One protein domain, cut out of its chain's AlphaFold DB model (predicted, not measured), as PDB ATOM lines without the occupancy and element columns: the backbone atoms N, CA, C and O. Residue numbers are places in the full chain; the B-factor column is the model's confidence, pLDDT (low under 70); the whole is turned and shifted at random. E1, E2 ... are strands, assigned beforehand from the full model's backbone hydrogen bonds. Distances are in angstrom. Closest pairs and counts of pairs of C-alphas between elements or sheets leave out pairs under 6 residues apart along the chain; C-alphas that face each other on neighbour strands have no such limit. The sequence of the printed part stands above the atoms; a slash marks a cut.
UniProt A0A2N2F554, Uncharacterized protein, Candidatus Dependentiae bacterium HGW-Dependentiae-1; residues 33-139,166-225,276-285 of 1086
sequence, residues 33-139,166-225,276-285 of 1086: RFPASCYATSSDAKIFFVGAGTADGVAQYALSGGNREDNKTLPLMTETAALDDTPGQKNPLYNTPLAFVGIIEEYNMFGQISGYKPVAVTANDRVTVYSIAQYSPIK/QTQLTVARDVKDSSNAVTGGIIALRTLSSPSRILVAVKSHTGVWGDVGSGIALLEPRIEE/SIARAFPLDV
ATOM      1  N   ARG A  33     167.030 185.118 143.899       62.06
ATOM      2  CA  ARG A  33     167.241 186.447 143.299       62.06
ATOM      3  C   ARG A  33     168.193 186.432 142.098       62.06
ATOM      4  O   ARG A  33     168.614 187.493 141.652       62.06
ATOM      5  N   PHE A  34     168.562 185.254 141.606       62.97
ATOM      6  CA  PHE A  34     169.558 185.079 140.557       62.97
ATOM      7  C   PHE A  34     169.207 183.885 139.659       62.97
ATOM      8  O   PHE A  34     168.597 182.929 140.141       62.97
ATOM      9  N   PRO A  35     169.610 183.913 138.377       65.38
ATOM     10  CA  PRO A  35     169.437 182.781 137.480       65.38
ATOM     11  C   PRO A  35     170.366 181.645 137.905       65.38
ATOM     12  O   PRO A  35     171.583 181.829 137.948       65.38
ATOM     13  N   ALA A  36     169.818 180.476 138.226       67.69
ATOM     14  CA  ALA A  36     170.634 179.293 138.487       67.69
ATOM     15  C   ALA A  36     170.820 178.411 137.245       67.69
ATOM     16  O   ALA A  36     169.942 178.347 136.388       67.69
ATOM     17  N   SER A  37     171.974 177.743 137.168       75.75
ATOM     18  CA  SER A  37     172.404 176.865 136.063       75.75
ATOM     19  C   SER A  37     172.534 175.398 136.463       75.75
ATOM     20  O   SER A  37     172.538 174.513 135.610       75.75
ATOM     21  N   CYS A  38     172.700 175.127 137.755       81.12
ATOM     22  CA  CYS A  38     172.916 173.790 138.281       81.12
ATOM     23  C   CYS A  38     172.323 173.669 139.686       81.12
ATOM     24  O   CYS A  38     172.172 174.651 140.414       81.12
ATOM     25  N   TYR A  39     171.969 172.447 140.067       85.19
ATOM     26  CA  TYR A  39     171.435 172.140 141.385       85.19
ATOM     27  C   TYR A  39     171.824 170.714 141.777       85.19
ATOM     28  O   TYR A  39     172.160 169.886 140.926       85.19
ATOM     29  N   ALA A  40     171.737 170.423 143.068       85.31
ATOM     30  CA  ALA A  40     171.813 169.077 143.601       85.31
ATOM     31  C   ALA A  40     170.823 168.927 144.759       85.31
ATOM     32  O   ALA A  40     170.566 169.881 145.493       85.31
ATOM     33  N   THR A  41     170.281 167.726 144.929       82.31
ATOM     34  CA  THR A  41     169.392 167.363 146.039       82.31
ATOM     35  C   THR A  41     169.956 166.159 146.771       82.31
ATOM     36  O   THR A  41     170.544 165.273 146.142       82.31
ATOM     37  N   SER A  42     169.770 166.121 148.088       82.56
ATOM     38  CA  SER A  42     170.075 164.945 148.898       82.56
ATOM     39  C   SER A  42     169.201 163.755 148.476       82.56
ATOM     40  O   SER A  42     168.152 163.908 147.841       82.56
ATOM     41  N   SER A  43     169.640 162.547 148.814       75.75
ATOM     42  CA  SER A  43     168.958 161.277 148.555       75.75
ATOM     43  C   SER A  43     167.603 161.185 149.265       75.75
ATOM     44  O   SER A  43     166.660 160.571 148.752       75.75
ATOM     45  N   ASP A  44     167.472 161.853 150.410       70.94
ATOM     46  CA  ASP A  44     166.216 162.013 151.142       70.94
ATOM     47  C   ASP A  44     165.393 163.241 150.710       70.94
ATOM     48  O   ASP A  44     164.315 163.469 151.249       70.94
ATOM     49  N   ALA A  45     165.884 164.016 149.736       70.75
ATOM     50  CA  ALA A  45     165.269 165.246 149.238       70.75
ATOM     51  C   ALA A  45     164.970 166.306 150.322       70.75
ATOM     52  O   ALA A  45     164.119 167.174 150.117       70.75
ATOM     53  N   LYS A  46     165.647 166.259 151.479       74.31
ATOM     54  CA  LYS A  46     165.505 167.274 152.534       74.31
ATOM     55  C   LYS A  46     166.361 168.504 152.298       74.31
ATOM     56  O   LYS A  46     165.930 169.608 152.618       74.31
ATOM     57  N   ILE A  47     167.560 168.316 151.753       79.88
ATOM     58  CA  ILE A  47     168.504 169.393 151.484       79.88
ATOM     59  C   ILE A  47     168.676 169.544 149.982       79.88
ATOM     60  O   ILE A  47     168.764 168.569 149.230       79.88
ATOM     61  N   PHE A  48     168.767 170.790 149.544       83.31
ATOM     62  CA  PHE A  48     169.114 171.121 148.176       83.31
ATOM     63  C   PHE A  48     170.163 172.224 148.147       83.31
ATOM     64  O   PHE A  48     170.235 173.063 149.047       83.31
ATOM     65  N   PHE A  49     170.947 172.235 147.074       86.19
ATOM     66  CA  PHE A  49     171.873 173.309 146.751       86.19
ATOM     67  C   PHE A  49     171.645 173.762 145.322       86.19
ATOM     68  O   PHE A  49     171.376 172.943 144.440       86.19
ATOM     69  N   VAL A  50     171.773 175.062 145.096       83.06
ATOM     70  CA  VAL A  50     171.597 175.688 143.789       83.06
ATOM     71  C   VAL A  50     172.769 176.610 143.499       83.06
ATOM     72  O   VAL A  50     173.172 177.396 144.357       83.06
ATOM     73  N   GLY A  51     173.308 176.489 142.286       84.81
ATOM     74  CA  GLY A  51     174.430 177.269 141.784       84.81
ATOM     75  C   GLY A  51     174.024 178.262 140.702       84.81
ATOM     76  O   GLY A  51     173.242 177.936 139.809       84.81
ATOM     77  N   ALA A  52     174.568 179.474 140.776       80.62
ATOM     78  CA  ALA A  52     174.281 180.561 139.846       80.62
ATOM     79  C   ALA A  52     174.818 180.311 138.430       80.62
ATOM     80  O   ALA A  52     175.936 179.836 138.267       80.62
ATOM     81  N   GLY A  53     174.060 180.697 137.405       77.56
ATOM     82  CA  GLY A  53     174.472 180.616 136.002       77.56
ATOM     83  C   GLY A  53     175.245 181.829 135.495       77.56
ATOM     84  O   GLY A  53     176.047 181.697 134.572       77.56
ATOM     85  N   THR A  54     175.062 182.997 136.111       76.50
ATOM     86  CA  THR A  54     175.756 184.245 135.752       76.50
ATOM     87  C   THR A  54     176.485 184.837 136.953       76.50
ATOM     88  O   THR A  54     176.124 184.572 138.095       76.50
ATOM     89  N   ALA A  55     177.519 185.645 136.703       69.75
ATOM     90  CA  ALA A  55     178.245 186.350 137.764       69.75
ATOM     91  C   ALA A  55     177.475 187.574 138.290       69.75
ATOM     92  O   ALA A  55     177.561 187.902 139.470       69.75
ATOM     93  N   ASP A  56     176.734 188.262 137.417       71.62
ATOM     94  CA  ASP A  56     176.211 189.598 137.702       71.62
ATOM     95  C   ASP A  56     175.157 189.594 138.817       71.62
ATOM     96  O   ASP A  56     174.081 189.012 138.686       71.62
ATOM     97  N   GLY A  57     175.476 190.275 139.923       63.56
ATOM     98  CA  GLY A  57     174.564 190.501 141.047       63.56
ATOM     99  C   GLY A  57     174.410 189.327 142.016       63.56
ATOM    100  O   GLY A  57     173.562 189.403 142.906       63.56
ATOM    101  N   VAL A  58     175.207 188.259 141.877       67.50
ATOM    102  CA  VAL A  58     174.956 187.005 142.604       67.50
ATOM    103  C   VAL A  58     175.767 186.856 143.897       67.50
ATOM    104  O   VAL A  58     175.343 186.112 144.774       67.50
ATOM    105  N   ALA A  59     176.853 187.619 144.088       78.19
ATOM    106  CA  ALA A  59     177.573 187.814 145.362       78.19
ATOM    107  C   ALA A  59     177.620 186.558 146.268       78.19
ATOM    108  O   ALA A  59     178.097 185.501 145.850       78.19
ATOM    109  N   GLN A  60     177.099 186.659 147.496       69.00
ATOM    110  CA  GLN A  60     177.042 185.577 148.487       69.00
ATOM    111  C   GLN A  60     176.112 184.406 148.117       69.00
ATOM    112  O   GLN A  60     176.152 183.348 148.742       69.00
ATOM    113  N   TYR A  61     175.276 184.580 147.095       70.50
ATOM    114  CA  TYR A  61     174.270 183.616 146.659       70.50
ATOM    115  C   TYR A  61     174.736 182.708 145.517       70.50
ATOM    116  O   TYR A  61     173.974 181.837 145.106       70.50
ATOM    117  N   ALA A  62     175.977 182.869 145.034       76.00
ATOM    118  CA  ALA A  62     176.546 182.059 143.953       76.00
ATOM    119  C   ALA A  62     176.378 180.546 144.182       76.00
ATOM    120  O   ALA A  62     176.110 179.804 143.237       76.00
ATOM    121  N   LEU A  63     176.448 180.121 145.447       81.12
ATOM    122  CA  LEU A  63     175.902 178.859 145.925       81.12
ATOM    123  C   LEU A  63     174.943 179.146 147.081       81.12
ATOM    124  O   LEU A  63     175.328 179.767 148.075       81.12
ATOM    125  N   SER A  64     173.714 178.660 146.970       81.06
ATOM    126  CA  SER A  64     172.714 178.747 148.034       81.06
ATOM    127  C   SER A  64     172.262 177.347 148.434       81.06
ATOM    128  O   SER A  64     172.079 176.490 147.571       81.06
ATOM    129  N   GLY A  65     172.093 177.111 149.734       81.75
ATOM    130  CA  GLY A  65     171.580 175.857 150.284       81.75
ATOM    131  C   GLY A  65     170.307 176.097 151.075       81.75
ATOM    132  O   GLY A  65     170.152 177.153 151.687       81.75
ATOM    133  N   GLY A  66     169.389 175.142 151.062       77.75
ATOM    134  CA  GLY A  66     168.156 175.238 151.833       77.75
ATOM    135  C   GLY A  66     167.785 173.914 152.472       77.75
ATOM    136  O   GLY A  66     167.962 172.849 151.875       77.75
ATOM    137  N   ASN A  67     167.246 174.008 153.684       75.19
ATOM    138  CA  ASN A  67     166.468 172.935 154.276       75.19
ATOM    139  C   ASN A  67     165.022 173.064 153.799       75.19
ATOM    140  O   ASN A  67     164.444 174.155 153.786       75.19
ATOM    141  N   ARG A  68     164.431 171.938 153.413       65.81
ATOM    142  CA  ARG A  68     163.036 171.855 152.997       65.81
ATOM    143  C   ARG A  68     162.059 172.316 154.080       65.81
ATOM    144  O   ARG A  68     161.000 172.839 153.739       65.81
ATOM    145  N   GLU A  69     162.369 172.127 155.357       67.94
ATOM    146  CA  GLU A  69     161.448 172.499 156.441       67.94
ATOM    147  C   GLU A  69     161.332 174.023 156.616       67.94
ATOM    148  O   GLU A  69     160.250 174.527 156.910       67.94
ATOM    149  N   ASP A  70     162.397 174.771 156.316       68.06
ATOM    150  CA  ASP A  70     162.510 176.176 156.721       68.06
ATOM    151  C   ASP A  70     162.045 177.184 155.657       68.06
ATOM    152  O   ASP A  70     161.991 178.382 155.938       68.06
ATOM    153  N   ASN A  71     161.739 176.737 154.425       63.91
ATOM    154  CA  ASN A  71     161.443 177.587 153.250       63.91
ATOM    155  C   ASN A  71     162.455 178.733 153.026       63.91
ATOM    156  O   ASN A  71     162.159 179.724 152.357       63.91
ATOM    157  N   LYS A  72     163.661 178.620 153.585       68.25
ATOM    158  CA  LYS A  72     164.715 179.628 153.511       68.25
ATOM    159  C   LYS A  72     165.901 179.043 152.766       68.25
ATOM    160  O   LYS A  72     166.411 177.981 153.111       68.25
ATOM    161  N   THR A  73     166.361 179.770 151.757       69.75
ATOM    162  CA  THR A  73     167.679 179.556 151.165       69.75
ATOM    163  C   THR A  73     168.681 180.434 151.890       69.75
ATOM    164  O   THR A  73     168.474 181.645 152.003       69.75
ATOM    165  N   LEU A  74     169.769 179.839 152.354       76.94
ATOM    166  CA  LEU A  74     170.886 180.556 152.939       76.94
ATOM    167  C   LEU A  74     171.990 180.706 151.886       76.94
ATOM    168  O   LEU A  74     172.364 179.709 151.258       76.94
ATOM    169  N   PRO A  75     172.512 181.928 151.678       78.88
ATOM    170  CA  PRO A  75     173.743 182.101 150.926       78.88
ATOM    171  C   PRO A  75     174.860 181.362 151.660       78.88
ATOM    172  O   PRO A  75     175.025 181.529 152.868       78.88
ATOM    173  N   LEU A  76     175.614 180.535 150.943       81.69
ATOM    174  CA  LEU A  76     176.695 179.746 151.538       81.69
ATOM    175  C   LEU A  76     178.067 180.389 151.355       81.69
ATOM    176  O   LEU A  76     179.060 179.818 151.792       81.69
ATOM    177  N   MET A  77     178.140 181.540 150.680       83.06
ATOM    178  CA  MET A  77     179.408 182.136 150.277       83.06
ATOM    179  C   MET A  77     179.625 183.492 150.928       83.06
ATOM    180  O   MET A  77     178.897 184.442 150.683       83.06
ATOM    181  N   THR A  78     180.696 183.618 151.697       86.31
ATOM    182  CA  THR A  78     181.244 184.907 152.135       86.31
ATOM    183  C   THR A  78     182.287 185.409 151.134       86.31
ATOM    184  O   THR A  78     182.857 184.608 150.394       86.31
ATOM    185  N   GLU A  79     182.565 186.718 151.094       87.88
ATOM    186  CA  GLU A  79     183.592 187.289 150.197       87.88
ATOM    187  C   GLU A  79     184.990 186.710 150.471       87.88
ATOM    188  O   GLU A  79     185.789 186.515 149.551       87.88
ATOM    189  N   THR A  80     185.259 186.364 151.734       89.75
ATOM    190  CA  THR A  80     186.463 185.643 152.149       89.75
ATOM    191  C   THR A  80     186.132 184.253 152.684       89.75
ATOM    192  O   THR A  80     185.072 184.037 153.268       89.75
ATOM    193  N   ALA A  81     187.040 183.303 152.501       90.94
ATOM    194  CA  ALA A  81     186.936 181.923 152.959       90.94
ATOM    195  C   ALA A  81     188.293 181.451 153.501       90.94
ATOM    196  O   ALA A  81     189.329 182.068 153.236       90.94
ATOM    197  N   ALA A  82     188.287 180.360 154.259       89.19
ATOM    198  CA  ALA A  82     189.498 179.601 154.521       89.19
ATOM    199  C   ALA A  82     189.700 178.606 153.370       89.19
ATOM    200  O   ALA A  82     188.875 177.713 153.188       89.19
ATOM    201  N   LEU A  83     190.748 178.793 152.565       90.44
ATOM    202  CA  LEU A  83     191.108 177.893 151.462       90.44
ATOM    203  C   LEU A  83     192.234 176.980 151.926       90.44
ATOM    204  O   LEU A  83     193.315 177.489 152.217       90.44
ATOM    205  N   ASP A  84     191.985 175.669 151.981       87.00
ATOM    206  CA  ASP A  84     192.946 174.675 152.487       87.00
ATOM    207  C   ASP A  84     193.571 175.145 153.818       87.00
ATOM    208  O   ASP A  84     194.778 175.355 153.929       87.00
ATOM    209  N   ASP A  85     192.698 175.456 154.783       84.94
ATOM    210  CA  ASP A  85     193.029 175.945 156.131       84.94
ATOM    211  C   ASP A  85     193.744 177.300 156.206       84.94
ATOM    212  O   ASP A  85     194.077 177.769 157.293       84.94
ATOM    213  N   THR A  86     193.917 177.994 155.078       87.69
ATOM    214  CA  THR A  86     194.451 179.359 155.057       87.69
ATOM    215  C   THR A  86     193.302 180.367 155.164       87.69
ATOM    216  O   THR A  86     192.598 180.581 154.171       87.69
ATOM    217  N   PRO A  87     193.075 181.012 156.327       90.69
ATOM    218  CA  PRO A  87     191.967 181.942 156.515       90.69
ATOM    219  C   PRO A  87     192.161 183.250 155.735       90.69
ATOM    220  O   PRO A  87     193.276 183.660 155.412       90.69
ATOM    221  N   GLY A  88     191.051 183.942 155.480       90.56
ATOM    222  CA  GLY A  88     191.034 185.315 154.957       90.56
ATOM    223  C   GLY A  88     191.287 185.433 153.454       90.56
ATOM    224  O   GLY A  88     191.442 186.544 152.949       90.56
ATOM    225  N   GLN A  89     191.319 184.315 152.732       94.00
ATOM    226  CA  GLN A  89     191.517 184.303 151.287       94.00
ATOM    227  C   GLN A  89     190.242 184.727 150.558       94.00
ATOM    228  O   GLN A  89     189.138 184.503 151.051       94.00
ATOM    229  N   LYS A  90     190.373 185.305 149.357       93.44
ATOM    230  CA  LYS A  90     189.215 185.597 148.502       93.44
ATOM    231  C   LYS A  90     188.494 184.292 148.165       93.44
ATOM    232  O   LYS A  90     189.116 183.364 147.654       93.44
ATOM    233  N   ASN A  91     187.192 184.228 148.423       91.81
ATOM    234  CA  ASN A  91     186.401 183.041 148.131       91.81
ATOM    235  C   ASN A  91     186.211 182.890 146.604       91.81
ATOM    236  O   ASN A  91     185.583 183.753 145.988       91.81
ATOM    237  N   PRO A  92     186.712 181.811 145.976       91.94
ATOM    238  CA  PRO A  92     186.622 181.598 144.529       91.94
ATOM    239  C   PRO A  92     185.197 181.292 144.050       91.94
ATOM    240  O   PRO A  92     184.911 181.413 142.862       91.94
ATOM    241  N   LEU A  93     184.297 180.915 144.959       91.75
ATOM    242  CA  LEU A  93     182.885 180.703 144.655       91.75
ATOM    243  C   LEU A  93     182.064 181.993 144.797       91.75
ATOM    244  O   LEU A  93     180.941 182.046 144.312       91.75
ATOM    245  N   TYR A  94     182.594 183.044 145.433       89.44
ATOM    246  CA  TYR A  94     181.871 184.303 145.613       89.44
ATOM    247  C   TYR A  94     181.725 185.051 144.281       89.44
ATOM    248  O   TYR A  94     182.703 185.246 143.556       89.44
ATOM    249  N   ASN A  95     180.496 185.479 143.963       87.62
ATOM    250  CA  ASN A  95     180.155 186.203 142.730       87.62
ATOM    251  C   ASN A  95     180.645 185.520 141.434       87.62
ATOM    252  O   ASN A  95     181.020 186.192 140.472       87.62
ATOM    253  N   THR A  96     180.688 184.185 141.423       88.88
ATOM    254  CA  THR A  96     181.204 183.400 140.297       88.88
ATOM    255  C   THR A  96     180.153 182.381 139.851       88.88
ATOM    256  O   THR A  96     179.621 181.661 140.695       88.88
ATOM    257  N   PRO A  97     179.840 182.288 138.546       89.19
ATOM    258  CA  PRO A  97     178.893 181.303 138.045       89.19
ATOM    259  C   PRO A  97     179.424 179.884 138.256       89.19
ATOM    260  O   PRO A  97     180.621 179.621 138.102       89.19
ATOM    261  N   LEU A  98     178.527 178.958 138.568       91.88
ATOM    262  CA  LEU A  98     178.816 177.547 138.774       91.88
ATOM    263  C   LEU A  98     178.416 176.740 137.537       91.88
ATOM    264  O   LEU A  98     177.349 176.928 136.953       91.88
ATOM    265  N   ALA A  99     179.298 175.834 137.124       90.75
ATOM    266  CA  ALA A  99     179.025 174.864 136.072       90.75
ATOM    267  C   ALA A  99     178.351 173.609 136.636       90.75
ATOM    268  O   ALA A  99     177.446 173.064 136.009       90.75
ATOM    269  N   PHE A 100     178.796 173.151 137.810       92.75
ATOM    270  CA  PHE A 100     178.309 171.924 138.438       92.75
ATOM    271  C   PHE A 100     178.209 172.085 139.951       92.75
ATOM    272  O   PHE A 100     179.064 172.726 140.565       92.75
ATOM    273  N   VAL A 101     177.203 171.436 140.538       92.62
ATOM    274  CA  VAL A 101     177.025 171.291 141.985       92.62
ATOM    275  C   VAL A 101     176.725 169.823 142.302       92.62
ATOM    276  O   VAL A 101     176.028 169.149 141.548       92.62
ATOM    277  N   GLY A 102     177.267 169.323 143.410       92.81
ATOM    278  CA  GLY A 102     177.016 167.991 143.959       92.81
ATOM    279  C   GLY A 102     176.936 168.022 145.486       92.81
ATOM    280  O   GLY A 102     177.225 169.044 146.105       92.81
ATOM    281  N   ILE A 103     176.539 166.904 146.098       91.81
ATOM    282  CA  ILE A 103     176.407 166.780 147.558       91.81
ATOM    283  C   ILE A 103     177.052 165.482 148.003       91.81
ATOM    284  O   ILE A 103     176.667 164.406 147.544       91.81
ATOM    285  N   ILE A 104     178.014 165.576 148.907       91.12
ATOM    286  CA  ILE A 104     178.481 164.429 149.672       91.12
ATOM    287  C   ILE A 104     177.601 164.343 150.917       91.12
ATOM    288  O   ILE A 104     177.535 165.289 151.703       91.12
ATOM    289  N   GLU A 105     176.910 163.221 151.071       88.94
ATOM    290  CA  GLU A 105     176.157 162.921 152.286       88.94
ATOM    291  C   GLU A 105     177.057 162.129 153.215       88.94
ATOM    292  O   GLU A 105     177.611 161.101 152.829       88.94
ATOM    293  N   GLU A 106     177.216 162.615 154.433       84.75
ATOM    294  CA  GLU A 106     177.994 161.921 155.445       84.75
ATOM    295  C   GLU A 106     177.063 161.042 156.252       84.75
ATOM    296  O   GLU A 106     176.016 161.508 156.696       84.75
ATOM    297  N   TYR A 107     177.437 159.783 156.454       80.00
ATOM    298  CA  TYR A 107     176.676 158.862 157.285       80.00
ATOM    299  C   TYR A 107     177.400 158.604 158.599       80.00
ATOM    300  O   TYR A 107     178.605 158.348 158.620       80.00
ATOM    301  N   ASN A 108     176.648 158.601 159.696       79.06
ATOM    302  CA  ASN A 108     177.142 158.102 160.970       79.06
ATOM    303  C   ASN A 108     177.254 156.565 160.958       79.06
ATOM    304  O   ASN A 108     176.822 155.880 160.029       79.06
ATOM    305  N   MET A 109     177.781 156.001 162.046       70.31
ATOM    306  CA  MET A 109     177.931 154.549 162.218       70.31
ATOM    307  C   MET A 109     176.613 153.750 162.169       70.31
ATOM    308  O   MET A 109     176.644 152.528 162.047       70.31
ATOM    309  N   PHE A 110     175.462 154.422 162.258       68.50
ATOM    310  CA  PHE A 110     174.130 153.826 162.148       68.50
ATOM    311  C   PHE A 110     173.534 153.953 160.738       68.50
ATOM    312  O   PHE A 110     172.381 153.579 160.530       68.50
ATOM    313  N   GLY A 111     174.288 154.493 159.774       69.12
ATOM    314  CA  GLY A 111     173.806 154.735 158.415       69.12
ATOM    315  C   GLY A 111     172.794 155.880 158.316       69.12
ATOM    316  O   GLY A 111     172.072 155.966 157.326       69.12
ATOM    317  N   GLN A 112     172.711 156.752 159.324       75.31
ATOM    318  CA  GLN A 112     171.910 157.976 159.260       75.31
ATOM    319  C   GLN A 112     172.769 159.133 158.765       75.31
ATOM    320  O   GLN A 112     173.945 159.215 159.119       75.31
ATOM    321  N   ILE A 113     172.181 160.037 157.983       77.75
ATOM    322  CA  ILE A 113     172.898 161.203 157.471       77.75
ATOM    323  C   ILE A 113     173.271 162.120 158.648       77.75
ATOM    324  O   ILE A 113     172.395 162.598 159.369       77.75
ATOM    325  N   SER A 114     174.567 162.335 158.862       81.88
ATOM    326  CA  SER A 114     175.135 163.202 159.898       81.88
ATOM    327  C   SER A 114     175.492 164.596 159.394       81.88
ATOM    328  O   SER A 114     175.621 165.510 160.205       81.88
ATOM    329  N   GLY A 115     175.656 164.775 158.082       85.44
ATOM    330  CA  GLY A 115     176.076 166.045 157.504       85.44
ATOM    331  C   GLY A 115     175.990 166.068 155.984       85.44
ATOM    332  O   GLY A 115     175.878 165.028 155.331       85.44
ATOM    333  N   TYR A 116     176.051 167.279 155.433       88.56
ATOM    334  CA  TYR A 116     176.064 167.525 153.997       88.56
ATOM    335  C   TYR A 116     177.269 168.395 153.642       88.56
ATOM    336  O   TYR A 116     177.488 169.450 154.240       88.56
ATOM    337  N   LYS A 117     178.035 167.959 152.644       91.12
ATOM    338  CA  LYS A 117     179.183 168.689 152.100       91.12
ATOM    339  C   LYS A 117     178.913 169.023 150.635       91.12
ATOM    340  O   LYS A 117     179.018 168.137 149.778       91.12
ATOM    341  N   PRO A 118     178.503 170.264 150.324       92.81
ATOM    342  CA  PRO A 118     178.306 170.667 148.945       92.81
ATOM    343  C   PRO A 118     179.647 170.748 148.210       92.81
ATOM    344  O   PRO A 118     180.666 171.166 148.763       92.81
ATOM    345  N   VAL A 119     179.620 170.346 146.945       94.31
ATOM    346  CA  VAL A 119     180.763 170.340 146.032       94.31
ATOM    347  C   VAL A 119     180.406 171.183 144.820       94.31
ATOM    348  O   VAL A 119     179.299 171.057 144.304       94.31
ATOM    349  N   ALA A 120     181.323 172.022 144.348       95.06
ATOM    350  CA  ALA A 120     181.086 172.927 143.232       95.06
ATOM    351  C   ALA A 120     182.271 172.990 142.259       95.06
ATOM    352  O   ALA A 120     183.433 172.837 142.642       95.06
ATOM    353  N   VAL A 121     181.957 173.269 140.994       94.94
ATOM    354  CA  VAL A 121     182.914 173.621 139.935       94.94
ATOM    355  C   VAL A 121     182.437 174.916 139.301       94.94
ATOM    356  O   VAL A 121     181.264 175.030 138.937       94.94
ATOM    357  N   THR A 122     183.327 175.894 139.159       94.62
ATOM    358  CA  THR A 122     182.964 177.191 138.572       94.62
ATOM    359  C   THR A 122     182.900 177.113 137.046       94.62
ATOM    360  O   THR A 122     183.523 176.255 136.422       94.62
ATOM    361  N   ALA A 123     182.151 178.009 136.405       91.06
ATOM    362  CA  ALA A 123     182.100 178.064 134.946       91.06
ATOM    363  C   ALA A 123     183.387 178.637 134.328       91.06
ATOM    364  O   ALA A 123     183.722 178.251 133.208       91.06
ATOM    365  N   ASN A 124     184.097 179.502 135.065       92.12
ATOM    366  CA  ASN A 124     185.320 180.181 134.621       92.12
ATOM    367  C   ASN A 124     186.586 179.343 134.854       92.12
ATOM    368  O   ASN A 124     187.523 179.412 134.065       92.12
ATOM    369  N   ASP A 125     186.603 178.541 135.915       93.81
ATOM    370  CA  ASP A 125     187.656 177.585 136.238       93.81
ATOM    371  C   ASP A 125     187.044 176.183 136.321       93.81
ATOM    372  O   ASP A 125     186.443 175.789 137.327       93.81
ATOM    373  N   ARG A 126     187.199 175.448 135.216       94.19
ATOM    374  CA  ARG A 126     186.750 174.061 135.066       94.19
ATOM    375  C   ARG A 126     187.865 173.051 135.320       94.19
ATOM    376  O   ARG A 126     187.720 171.908 134.901       94.19
ATOM    377  N   VAL A 127     188.969 173.433 135.954       95.06
ATOM    378  CA  VAL A 127     190.052 172.499 136.316       95.06
ATOM    379  C   VAL A 127     190.179 172.309 137.825       95.06
ATOM    380  O   VAL A 127     190.996 171.504 138.270       95.06
ATOM    381  N   THR A 128     189.332 172.996 138.594       94.38
ATOM    382  CA  THR A 128     189.315 172.956 140.054       94.38
ATOM    383  C   THR A 128     187.960 172.507 140.590       94.38
ATOM    384  O   THR A 128     186.905 172.928 140.107       94.38
ATOM    385  N   VAL A 129     187.988 171.675 141.631       94.44
ATOM    386  CA  VAL A 129     186.802 171.279 142.399       94.44
ATOM    387  C   VAL A 129     186.895 171.836 143.814       94.44
ATOM    388  O   VAL A 129     187.913 171.669 144.486       94.44
ATOM    389  N   TYR A 130     185.815 172.463 144.269       94.50
ATOM    390  CA  TYR A 130     185.697 173.058 145.597       94.50
ATOM    391  C   TYR A 130     184.723 172.235 146.442       94.50
ATOM    392  O   TYR A 130     183.600 171.987 146.011       94.50
ATOM    393  N   SER A 131     185.133 171.817 147.638       92.88
ATOM    394  CA  SER A 131     184.277 171.145 148.624       92.88
ATOM    395  C   SER A 131     184.132 172.028 149.855       92.88
ATOM    396  O   SER A 131     185.129 172.513 150.380       92.88
ATOM    397  N   ILE A 132     182.909 172.215 150.342       90.69
ATOM    398  CA  ILE A 132     182.630 173.032 151.530       90.69
ATOM    399  C   ILE A 132     182.579 172.115 152.753       90.69
ATOM    400  O   ILE A 132     181.853 171.120 152.746       90.69
ATOM    401  N   ALA A 133     183.382 172.425 153.776       79.19
ATOM    402  CA  ALA A 133     183.737 171.474 154.832       79.19
ATOM    403  C   ALA A 133     182.568 171.065 155.744       79.19
ATOM    404  O   ALA A 133     182.581 169.949 156.255       79.19
ATOM    405  N   GLN A 134     181.533 171.893 155.915       69.50
ATOM    406  CA  GLN A 134     180.316 171.458 156.603       69.50
ATOM    407  C   GLN A 134     179.155 172.422 156.359       69.50
ATOM    408  O   GLN A 134     179.230 173.597 156.708       69.50
ATOM    409  N   TYR A 135     178.053 171.919 155.803       69.81
ATOM    410  CA  TYR A 135     176.750 172.564 155.924       69.81
ATOM    411  C   TYR A 135     175.941 171.789 156.963       69.81
ATOM    412  O   TYR A 135     175.393 170.723 156.674       69.81
ATOM    413  N   SER A 136     175.884 172.313 158.187       66.69
ATOM    414  CA  SER A 136     174.834 171.920 159.122       66.69
ATOM    415  C   SER A 136     173.696 172.917 158.939       66.69
ATOM    416  O   SER A 136     173.918 174.100 159.208       66.69
ATOM    417  N   PRO A 137     172.489 172.503 158.503       61.31
ATOM    418  CA  PRO A 137     171.326 173.363 158.661       61.31
ATOM    419  C   PRO A 137     171.284 173.744 160.142       61.31
ATOM    420  O   PRO A 137     171.368 172.872 161.013       61.31
ATOM    421  N   ILE A 138     171.337 175.046 160.417       54.41
ATOM    422  CA  ILE A 138     171.425 175.583 161.770       54.41
ATOM    423  C   ILE A 138     170.254 174.977 162.538       54.41
ATOM    424  O   ILE A 138     169.102 175.295 162.254       54.41
ATOM    425  N   LYS A 139     170.525 174.085 163.499       52.22
ATOM    426  CA  LYS A 139     169.540 173.822 164.541       52.22
ATOM    427  C   LYS A 139     169.469 175.138 165.292       52.22
ATOM    428  O   LYS A 139     170.355 175.411 166.102       52.22
ATOM    429  N   GLN A 166     183.686 181.429 159.400       74.19
ATOM    430  CA  GLN A 166     184.258 181.620 158.076       74.19
ATOM    431  C   GLN A 166     184.094 180.340 157.242       74.19
ATOM    432  O   GLN A 166     184.490 179.265 157.684       74.19
ATOM    433  N   THR A 167     183.553 180.465 156.024       82.56
ATOM    434  CA  THR A 167     183.375 179.336 155.095       82.56
ATOM    435  C   THR A 167     184.705 178.611 154.878       82.56
ATOM    436  O   THR A 167     185.668 179.224 154.414       82.56
ATOM    437  N   GLN A 168     184.764 177.316 155.191       88.25
ATOM    438  CA  GLN A 168     185.933 176.471 154.939       88.25
ATOM    439  C   GLN A 168     185.779 175.720 153.616       88.25
ATOM    440  O   GLN A 168     184.775 175.038 153.385       88.25
ATOM    441  N   LEU A 169     186.787 175.846 152.757       89.75
ATOM    442  CA  LEU A 169     186.850 175.243 151.434       89.75
ATOM    443  C   LEU A 169     188.084 174.350 151.320       89.75
ATOM    444  O   LEU A 169     189.214 174.805 151.490       89.75
ATOM    445  N   THR A 170     187.854 173.100 150.941       90.12
ATOM    446  CA  THR A 170     188.896 172.171 150.502       90.12
ATOM    447  C   THR A 170     188.958 172.185 148.981       90.12
ATOM    448  O   THR A 170     187.921 172.062 148.318       90.12
ATOM    449  N   VAL A 171     190.158 172.322 148.416       90.38
ATOM    450  CA  VAL A 171     190.340 172.538 146.977       90.38
ATOM    451  C   VAL A 171     191.123 171.396 146.329       90.38
ATOM    452  O   VAL A 171     192.228 171.059 146.745       90.38
ATOM    453  N   ALA A 172     190.584 170.839 145.246       91.31
ATOM    454  CA  ALA A 172     191.315 169.953 144.340       91.31
ATOM    455  C   ALA A 172     191.652 170.718 143.051       91.31
ATOM    456  O   ALA A 172     190.815 170.812 142.153       91.31
ATOM    457  N   ARG A 173     192.856 171.305 142.997       92.12
ATOM    458  CA  ARG A 173     193.369 172.086 141.853       92.12
ATOM    459  C   ARG A 173     193.971 171.184 140.780       92.12
ATOM    460  O   ARG A 173     194.359 170.052 141.066       92.12
ATOM    461  N   ASP A 174     194.105 171.735 139.575       93.25
ATOM    462  CA  ASP A 174     194.864 171.143 138.472       93.25
ATOM    463  C   ASP A 174     194.475 169.692 138.176       93.25
ATOM    464  O   ASP A 174     195.349 168.850 137.935       93.25
ATOM    465  N   VAL A 175     193.167 169.395 138.205       94.19
ATOM    466  CA  VAL A 175     192.649 168.040 137.983       94.19
ATOM    467  C   VAL A 175     193.274 167.465 136.716       94.19
ATOM    468  O   VAL A 175     193.217 168.070 135.642       94.19
ATOM    469  N   LYS A 176     193.920 166.304 136.849       95.75
ATOM    470  CA  LYS A 176     194.689 165.713 135.757       95.75
ATOM    471  C   LYS A 176     193.809 164.847 134.864       95.75
ATOM    472  O   LYS A 176     192.955 164.102 135.336       95.75
ATOM    473  N   ASP A 177     194.071 164.923 133.571       96.19
ATOM    474  CA  ASP A 177     193.527 164.044 132.549       96.19
ATOM    475  C   ASP A 177     194.191 162.651 132.606       96.19
ATOM    476  O   ASP A 177     194.999 162.350 133.496       96.19
ATOM    477  N   SER A 178     193.841 161.754 131.683       95.44
ATOM    478  CA  SER A 178     194.365 160.386 131.698       95.44
ATOM    479  C   SER A 178     195.806 160.270 131.200       95.44
ATOM    480  O   SER A 178     196.440 159.229 131.401       95.44
ATOM    481  N   SER A 179     196.354 161.336 130.618       95.44
ATOM    482  CA  SER A 179     197.758 161.484 130.225       95.44
ATOM    483  C   SER A 179     198.599 162.167 131.309       95.44
ATOM    484  O   SER A 179     199.786 162.408 131.098       95.44
ATOM    485  N   ASN A 180     198.013 162.424 132.486       94.88
ATOM    486  CA  ASN A 180     198.640 163.112 133.616       94.88
ATOM    487  C   ASN A 180     198.944 164.605 133.361       94.88
ATOM    488  O   ASN A 180     199.730 165.212 134.092       94.88
ATOM    489  N   ALA A 181     198.324 165.213 132.347       95.62
ATOM    490  CA  ALA A 181     198.355 166.654 132.108       95.62
ATOM    491  C   ALA A 181     197.150 167.325 132.789       95.62
ATOM    492  O   ALA A 181     196.190 166.652 133.142       95.62
ATOM    493  N   VAL A 182     197.176 168.643 133.019       95.94
ATOM    494  CA  VAL A 182     195.988 169.349 133.549       95.94
ATOM    495  C   VAL A 182     194.866 169.258 132.523       95.94
ATOM    496  O   VAL A 182     195.101 169.522 131.351       95.94
ATOM    497  N   THR A 183     193.657 168.881 132.923       96.56
ATOM    498  CA  THR A 183     192.543 168.753 131.977       96.56
ATOM    499  C   THR A 183     192.218 170.070 131.264       96.56
ATOM    500  O   THR A 183     192.318 171.142 131.854       96.56
ATOM    501  N   GLY A 184     191.749 169.992 130.015       95.69
ATOM    502  CA  GLY A 184     191.123 171.122 129.318       95.69
ATOM    503  C   GLY A 184     189.734 171.494 129.865       95.69
ATOM    504  O   GLY A 184     189.118 172.459 129.410       95.69
ATOM    505  N   GLY A 185     189.203 170.724 130.821       96.25
ATOM    506  CA  GLY A 185     188.041 171.091 131.621       96.25
ATOM    507  C   GLY A 185     187.186 169.907 132.069       96.25
ATOM    508  O   GLY A 185     187.045 168.901 131.371       96.25
ATOM    509  N   ILE A 186     186.541 170.078 133.217       96.44
ATOM    510  CA  ILE A 186     185.507 169.202 133.762       96.44
ATOM    511  C   ILE A 186     184.199 169.413 132.984       96.44
ATOM    512  O   ILE A 186     183.798 170.548 132.695       96.44
ATOM    513  N   ILE A 187     183.524 168.313 132.649       96.31
ATOM    514  CA  ILE A 187     182.256 168.314 131.893       96.31
ATOM    515  C   ILE A 187     181.087 167.665 132.637       96.31
ATOM    516  O   ILE A 187     179.941 167.861 132.242       96.31
ATOM    517  N   ALA A 188     181.366 166.891 133.686       95.31
ATOM    518  CA  ALA A 188     180.356 166.300 134.551       95.31
ATOM    519  C   ALA A 188     180.958 166.005 135.927       95.31
ATOM    520  O   ALA A 188     182.153 165.726 136.045       95.31
ATOM    521  N   LEU A 189     180.112 166.032 136.957       95.12
ATOM    522  CA  LEU A 189     180.486 165.784 138.345       95.12
ATOM    523  C   LEU A 189     179.472 164.848 139.002       95.12
ATOM    524  O   LEU A 189     178.264 164.992 138.810       95.12
ATOM    525  N   ARG A 190     179.962 163.903 139.808       94.94
ATOM    526  CA  ARG A 190     179.129 163.049 140.656       94.94
ATOM    527  C   ARG A 190     179.785 162.820 142.008       94.94
ATOM    528  O   ARG A 190     180.984 162.593 142.091       94.94
ATOM    529  N   THR A 191     178.993 162.852 143.066       92.38
ATOM    530  CA  THR A 191     179.441 162.599 144.437       92.38
ATOM    531  C   THR A 191     179.038 161.202 144.898       92.38
ATOM    532  O   THR A 191     178.063 160.622 144.408       92.38
ATOM    533  N   LEU A 192     179.813 160.660 145.832       89.44
ATOM    534  CA  LEU A 192     179.549 159.403 146.520       89.44
ATOM    535  C   LEU A 192     179.467 159.671 148.017       89.44
ATOM    536  O   LEU A 192     180.303 160.390 148.560       89.44
ATOM    537  N   SER A 193     178.488 159.057 148.668       77.25
ATOM    538  CA  SER A 193     178.220 159.266 150.091       77.25
ATOM    539  C   SER A 193     178.977 158.296 151.012       77.25
ATOM    540  O   SER A 193     179.115 158.534 152.205       77.25
ATOM    541  N   SER A 194     179.473 157.165 150.496       73.75
ATOM    542  CA  SER A 194     180.270 156.224 151.295       73.75
ATOM    543  C   SER A 194     181.136 155.327 150.401       73.75
ATOM    544  O   SER A 194     180.589 154.470 149.702       73.75
ATOM    545  N   PRO A 195     182.473 155.504 150.384       73.19
ATOM    546  CA  PRO A 195     183.226 156.601 151.005       73.19
ATOM    547  C   PRO A 195     182.936 157.958 150.339       73.19
ATOM    548  O   PRO A 195     182.620 158.010 149.149       73.19
ATOM    549  N   SER A 196     183.089 159.045 151.100       82.69
ATOM    550  CA  SER A 196     182.964 160.432 150.632       82.69
ATOM    551  C   SER A 196     183.974 160.735 149.528       82.69
ATOM    552  O   SER A 196     185.152 160.982 149.790       82.69
ATOM    553  N   ARG A 197     183.525 160.673 148.277       89.31
ATOM    554  CA  ARG A 197     184.373 160.806 147.086       89.31
ATOM    555  C   ARG A 197     183.685 161.639 146.019       89.31
ATOM    556  O   ARG A 197     182.459 161.738 145.984       89.31
ATOM    557  N   ILE A 198     184.485 162.209 145.126       93.19
ATOM    558  CA  ILE A 198     184.006 162.988 143.988       93.19
ATOM    559  C   ILE A 198     184.556 162.348 142.717       93.19
ATOM    560  O   ILE A 198     185.746 162.080 142.601       93.19
ATOM    561  N   LEU A 199     183.684 162.097 141.755       95.00
ATOM    562  CA  LEU A 199     184.029 161.664 140.411       95.00
ATOM    563  C   LEU A 199     183.808 162.827 139.458       95.00
ATOM    564  O   LEU A 199     182.746 163.455 139.479       95.00
ATOM    565  N   VAL A 200     184.783 163.085 138.596       96.25
ATOM    566  CA  VAL A 200     184.664 164.099 137.547       96.25
ATOM    567  C   VAL A 200     185.036 163.514 136.196       96.25
ATOM    568  O   VAL A 200     186.048 162.827 136.066       96.25
ATOM    569  N   ALA A 201     184.215 163.790 135.186       96.94
ATOM    570  CA  ALA A 201     184.561 163.518 133.796       96.94
ATOM    571  C   ALA A 201     185.363 164.701 133.252       96.94
ATOM    572  O   ALA A 201     184.946 165.856 133.401       96.94
ATOM    573  N   VAL A 202     186.513 164.415 132.649       97.00
ATOM    574  CA  VAL A 202     187.512 165.414 132.263       97.00
ATOM    575  C   VAL A 202     187.904 165.269 130.797       97.00
ATOM    576  O   VAL A 202     188.096 164.159 130.299       97.00
ATOM    577  N   LYS A 203     188.035 166.401 130.100       97.25
ATOM    578  CA  LYS A 203     188.599 166.452 128.742       97.25
ATOM    579  C   LYS A 203     190.091 166.126 128.771       97.25
ATOM    580  O   LYS A 203     190.738 166.270 129.812       97.25
ATOM    581  N   SER A 204     190.654 165.791 127.617       96.81
ATOM    582  CA  SER A 204     192.106 165.855 127.431       96.81
ATOM    583  C   SER A 204     192.622 167.294 127.609       96.81
ATOM    584  O   SER A 204     191.853 168.257 127.552       96.81
ATOM    585  N   HIS A 205     193.925 167.455 127.850       96.62
ATOM    586  CA  HIS A 205     194.565 168.755 128.091       96.62
ATOM    587  C   HIS A 205     194.238 169.831 127.039       96.62
ATOM    588  O   HIS A 205     193.933 170.967 127.392       96.62
ATOM    589  N   THR A 206     194.274 169.474 125.753       95.00
ATOM    590  CA  THR A 206     194.077 170.417 124.632       95.00
ATOM    591  C   THR A 206     192.914 170.054 123.713       95.00
ATOM    592  O   THR A 206     192.699 170.741 122.716       95.00
ATOM    593  N   GLY A 207     192.203 168.961 123.987       93.88
ATOM    594  CA  GLY A 207     191.165 168.430 123.108       93.88
ATOM    595  C   GLY A 207     189.753 168.585 123.656       93.88
ATOM    596  O   GLY A 207     189.476 169.299 124.627       93.88
ATOM    597  N   VAL A 208     188.827 167.906 122.991       95.31
ATOM    598  CA  VAL A 208     187.432 167.794 123.413       95.31
ATOM    599  C   VAL A 208     187.213 166.506 124.202       95.31
ATOM    600  O   VAL A 208     188.094 165.656 124.328       95.31
ATOM    601  N   TRP A 209     186.023 166.370 124.787       96.00
ATOM    602  CA  TRP A 209     185.652 165.131 125.459       96.00
ATOM    603  C   TRP A 209     185.705 163.955 124.487       96.00
ATOM    604  O   TRP A 209     185.129 164.005 123.401       96.00
ATOM    605  N   GLY A 210     186.379 162.896 124.918       94.56
ATOM    606  CA  GLY A 210     186.515 161.657 124.174       94.56
ATOM    607  C   GLY A 210     187.744 161.572 123.279       94.56
ATOM    608  O   GLY A 210     188.042 160.477 122.801       94.56
ATOM    609  N   ASP A 211     188.488 162.667 123.114       96.56
ATOM    610  CA  ASP A 211     189.840 162.606 122.560       96.56
ATOM    611  C   ASP A 211     190.748 161.799 123.491       96.56
ATOM    612  O   ASP A 211     190.538 161.767 124.711       96.56
ATOM    613  N   VAL A 212     191.794 161.195 122.920       95.50
ATOM    614  CA  VAL A 212     192.835 160.485 123.678       95.50
ATOM    615  C   VAL A 212     193.371 161.391 124.791       95.50
ATOM    616  O   VAL A 212     193.763 162.532 124.542       95.50
ATOM    617  N   GLY A 213     193.366 160.886 126.024       94.94
ATOM    618  CA  GLY A 213     193.686 161.666 127.224       94.94
ATOM    619  C   GLY A 213     192.464 162.046 128.067       94.94
ATOM    620  O   GLY A 213     192.626 162.425 129.223       94.94
ATOM    621  N   SER A 214     191.244 161.933 127.536       97.12
ATOM    622  CA  SER A 214     190.012 162.129 128.316       97.12
ATOM    623  C   SER A 214     189.790 160.995 129.320       97.12
ATOM    624  O   SER A 214     190.271 159.872 129.142       97.12
ATOM    625  N   GLY A 215     189.035 161.259 130.388       96.56
ATOM    626  CA  GLY A 215     188.811 160.231 131.398       96.56
ATOM    627  C   GLY A 215     187.887 160.592 132.548       96.56
ATOM    628  O   GLY A 215     187.230 161.631 132.554       96.56
ATOM    629  N   ILE A 216     187.867 159.712 133.548       96.44
ATOM    630  CA  ILE A 216     187.168 159.905 134.822       96.44
ATOM    631  C   ILE A 216     188.195 160.028 135.945       96.44
ATOM    632  O   ILE A 216     188.902 159.064 136.234       96.44
ATOM    633  N   ALA A 217     188.286 161.184 136.595       94.56
ATOM    634  CA  ALA A 217     189.139 161.363 137.766       94.56
ATOM    635  C   ALA A 217     188.364 161.075 139.056       94.56
ATOM    636  O   ALA A 217     187.202 161.460 139.203       94.56
ATOM    637  N   LEU A 218     189.032 160.399 139.992       92.50
ATOM    638  CA  LEU A 218     188.534 160.142 141.338       92.50
ATOM    639  C   LEU A 218     189.223 161.089 142.313       92.50
ATOM    640  O   LEU A 218     190.390 160.904 142.632       92.50
ATOM    641  N   LEU A 219     188.495 162.070 142.822       90.88
ATOM    642  CA  LEU A 219     189.004 163.015 143.799       90.88
ATOM    643  C   LEU A 219     188.569 162.567 145.194       90.88
ATOM    644  O   LEU A 219     187.383 162.349 145.465       90.88
ATOM    645  N   GLU A 220     189.542 162.433 146.085       84.69
ATOM    646  CA  GLU A 220     189.288 162.306 147.511       84.69
ATOM    647  C   GLU A 220     189.418 163.714 148.093       84.69
ATOM    648  O   GLU A 220     190.530 164.251 148.096       84.69
ATOM    649  N   PRO A 221     188.318 164.364 148.523       69.12
ATOM    650  CA  PRO A 221     188.455 165.613 149.254       69.12
ATOM    651  C   PRO A 221     189.371 165.339 150.450       69.12
ATOM    652  O   PRO A 221     189.238 164.296 151.097       69.12
ATOM    653  N   ARG A 222     190.333 166.233 150.714       66.69
ATOM    654  CA  ARG A 222     191.145 166.186 151.933       66.69
ATOM    655  C   ARG A 222     190.188 166.257 153.123       66.69
ATOM    656  O   ARG A 222     189.784 167.327 153.552       66.69
ATOM    657  N   ILE A 223     189.785 165.098 153.631       54.75
ATOM    658  CA  ILE A 223     189.241 164.976 154.974       54.75
ATOM    659  C   ILE A 223     190.485 164.950 155.849       54.75
ATOM    660  O   ILE A 223     190.989 163.885 156.203       54.75
ATOM    661  N   GLU A 224     191.062 166.124 156.090       52.31
ATOM    662  CA  GLU A 224     191.912 166.270 157.258       52.31
ATOM    663  C   GLU A 224     190.955 166.186 158.445       52.31
ATOM    664  O   GLU A 224     190.341 167.164 158.863       52.31
ATOM    665  N   GLU A 225     190.749 164.971 158.959       50.75
ATOM    666  CA  GLU A 225     190.438 164.861 160.376       50.75
ATOM    667  C   GLU A 225     191.563 165.614 161.071       50.75
ATOM    668  O   GLU A 225     192.719 165.198 160.963       50.75
ATOM    669  N   SER A 276     197.949 163.949 146.016       50.41
ATOM    670  CA  SER A 276     197.018 163.030 145.370       50.41
ATOM    671  C   SER A 276     196.141 163.800 144.391       50.41
ATOM    672  O   SER A 276     194.919 163.818 144.527       50.41
ATOM    673  N   ILE A 277     196.749 164.467 143.411       57.00
ATOM    674  CA  ILE A 277     195.981 164.919 142.253       57.00
ATOM    675  C   ILE A 277     195.769 163.674 141.395       57.00
ATOM    676  O   ILE A 277     196.676 163.191 140.718       57.00
ATOM    677  N   ALA A 278     194.587 163.073 141.520       69.50
ATOM    678  CA  ALA A 278     194.283 161.811 140.873       69.50
ATOM    679  C   ALA A 278     194.240 161.982 139.351       69.50
ATOM    680  O   ALA A 278     193.340 162.619 138.806       69.50
ATOM    681  N   ARG A 279     195.216 161.376 138.674       89.06
ATOM    682  CA  ARG A 279     195.186 161.113 137.234       89.06
ATOM    683  C   ARG A 279     193.863 160.447 136.854       89.06
ATOM    684  O   ARG A 279     193.459 159.476 137.498       89.06
ATOM    685  N   ALA A 280     193.211 160.942 135.805       91.81
ATOM    686  CA  ALA A 280     191.969 160.349 135.332       91.81
ATOM    687  C   ALA A 280     192.181 158.943 134.751       91.81
ATOM    688  O   ALA A 280     193.197 158.637 134.126       91.81
ATOM    689  N   PHE A 281     191.183 158.085 134.923       94.62
ATOM    690  CA  PHE A 281     191.114 156.789 134.265       94.62
ATOM    691  C   PHE A 281     190.695 156.988 132.804       94.62
ATOM    692  O   PHE A 281     189.671 157.640 132.591       94.62
ATOM    693  N   PRO A 282     191.449 156.462 131.815       96.25
ATOM    694  CA  PRO A 282     191.154 156.682 130.403       96.25
ATOM    695  C   PRO A 282     189.728 156.269 130.033       96.25
ATOM    696  O   PRO A 282     189.326 155.125 130.256       96.25
ATOM    697  N   LEU A 283     188.985 157.200 129.443       97.12
ATOM    698  CA  LEU A 283     187.683 156.973 128.825       97.12
ATOM    699  C   LEU A 283     187.610 157.849 127.572       97.12
ATOM    700  O   LEU A 283     187.189 159.002 127.618       97.12
ATOM    701  N   ASP A 284     188.078 157.287 126.464       96.88
ATOM    702  CA  ASP A 284     188.173 157.932 125.157       96.88
ATOM    703  C   ASP A 284     187.670 156.991 124.046       96.88
ATOM    704  O   ASP A 284     187.253 155.859 124.311       96.88
ATOM    705  N   VAL A 285     187.694 157.451 122.792       97.44
ATOM    706  CA  VAL A 285     187.210 156.696 121.618       97.44
ATOM    707  C   VAL A 285     187.855 155.315 121.423       97.44
ATOM    708  O   VAL A 285     187.306 154.480 120.698       97.44
TER     709      VAL A 285
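AT A GLANCE: This is residues 33 to 139, 166 to 225 and 276 to 285 of the 1086 residues of an uncharacterized protein of Candidatus Dependentiae bacterium HGW-Dependentiae-1 (UniProt A0A2N2F554). Three twisted sheets pack together: the six-stranded sheet E6 E5 E10 E9 E8 E7 and the sheet E11 E12 E13 are partly face to face as a sandwich, and the sheet E1 E2 E3 E4 packs through E1 and E2 on the edge strand E7, on the side away from E11. The hairpin E5 and E6 makes the far end of the six-stranded sheet. The printed part has 177 residues, no named helix and 13 strands, E1 to E13 along the chain; the class is all strand, with 82 residues, under half, in named strands. The six-stranded sheet is mixed, the other two antiparallel. The whole is compact and rounded, with a radius of gyration of the C-alphas of 15.9 A and spans of 48 by 43 by 30 A.

HOW THE PARTS SIT: E1, residues 33 to 41, E2, 47 to 52, E3, 63 to 67, and E4, 72 to 75, form a meander, each strand the antiparallel neighbour of the one before. N 40 and O 49 of E1 and E2 are 2.9 A apart, N 50 and O 64 of E2 and E3 2.9 A, and N 74 and O 65 of E3 and E4 2.8 A, within hydrogen-bond range. E5, 80 to 83, and E6, 86 to 90, are a hairpin, with N 81 and O 89 at 2.8 A. E7, 98 to 107, E8, 113 to 122, and E9, 129 to 132, are a second meander; N 102 and O 119 are 2.8 A apart, N 130 and O 120 2.9 A. The closest C-alphas of E1 and E7 are those of Ala 40 and Gly 102, 5.3 A. E10, 168 to 172, is antiparallel to E9, with N 170 and O 131 at 2.8 A, and parallel to E5, with N 169 and O 82 at 2.8 A. E11, 186 to 193, E12, 196 to 202, and E13, 215 to 219, are a third meander; N 190 and O 199 are 2.8 A apart, N 217 and O 200 2.8 A. The closest C-alphas of E7 and E11 are those of Glu 105 and Ser 193, 4.7 A.

IN THESE COORDINATES: E1 begins at C-alpha 33, (167.241, 186.447, 143.299), bends by 86 degrees at residue 37 and measures 19.4 A. E7 measures 26.4 A, E8 26.7 A, E11 20.5 A and E12 19.6 A. E13 ends at C-alpha 219, (189.004, 163.015, 143.799).

THE WHOLE: The C-alphas of Lys 139 and Val 285 are the farthest apart, 49.5 A. Residues 140 to 165 and 226 to 275 are not printed; the gaps between C-alphas are 17.9 A and 16.5 A. The links E10 to E11 and E12 to E13 are long. Thirty residues have pLDDT under 70, among them 134 to 139 and 221 to 225.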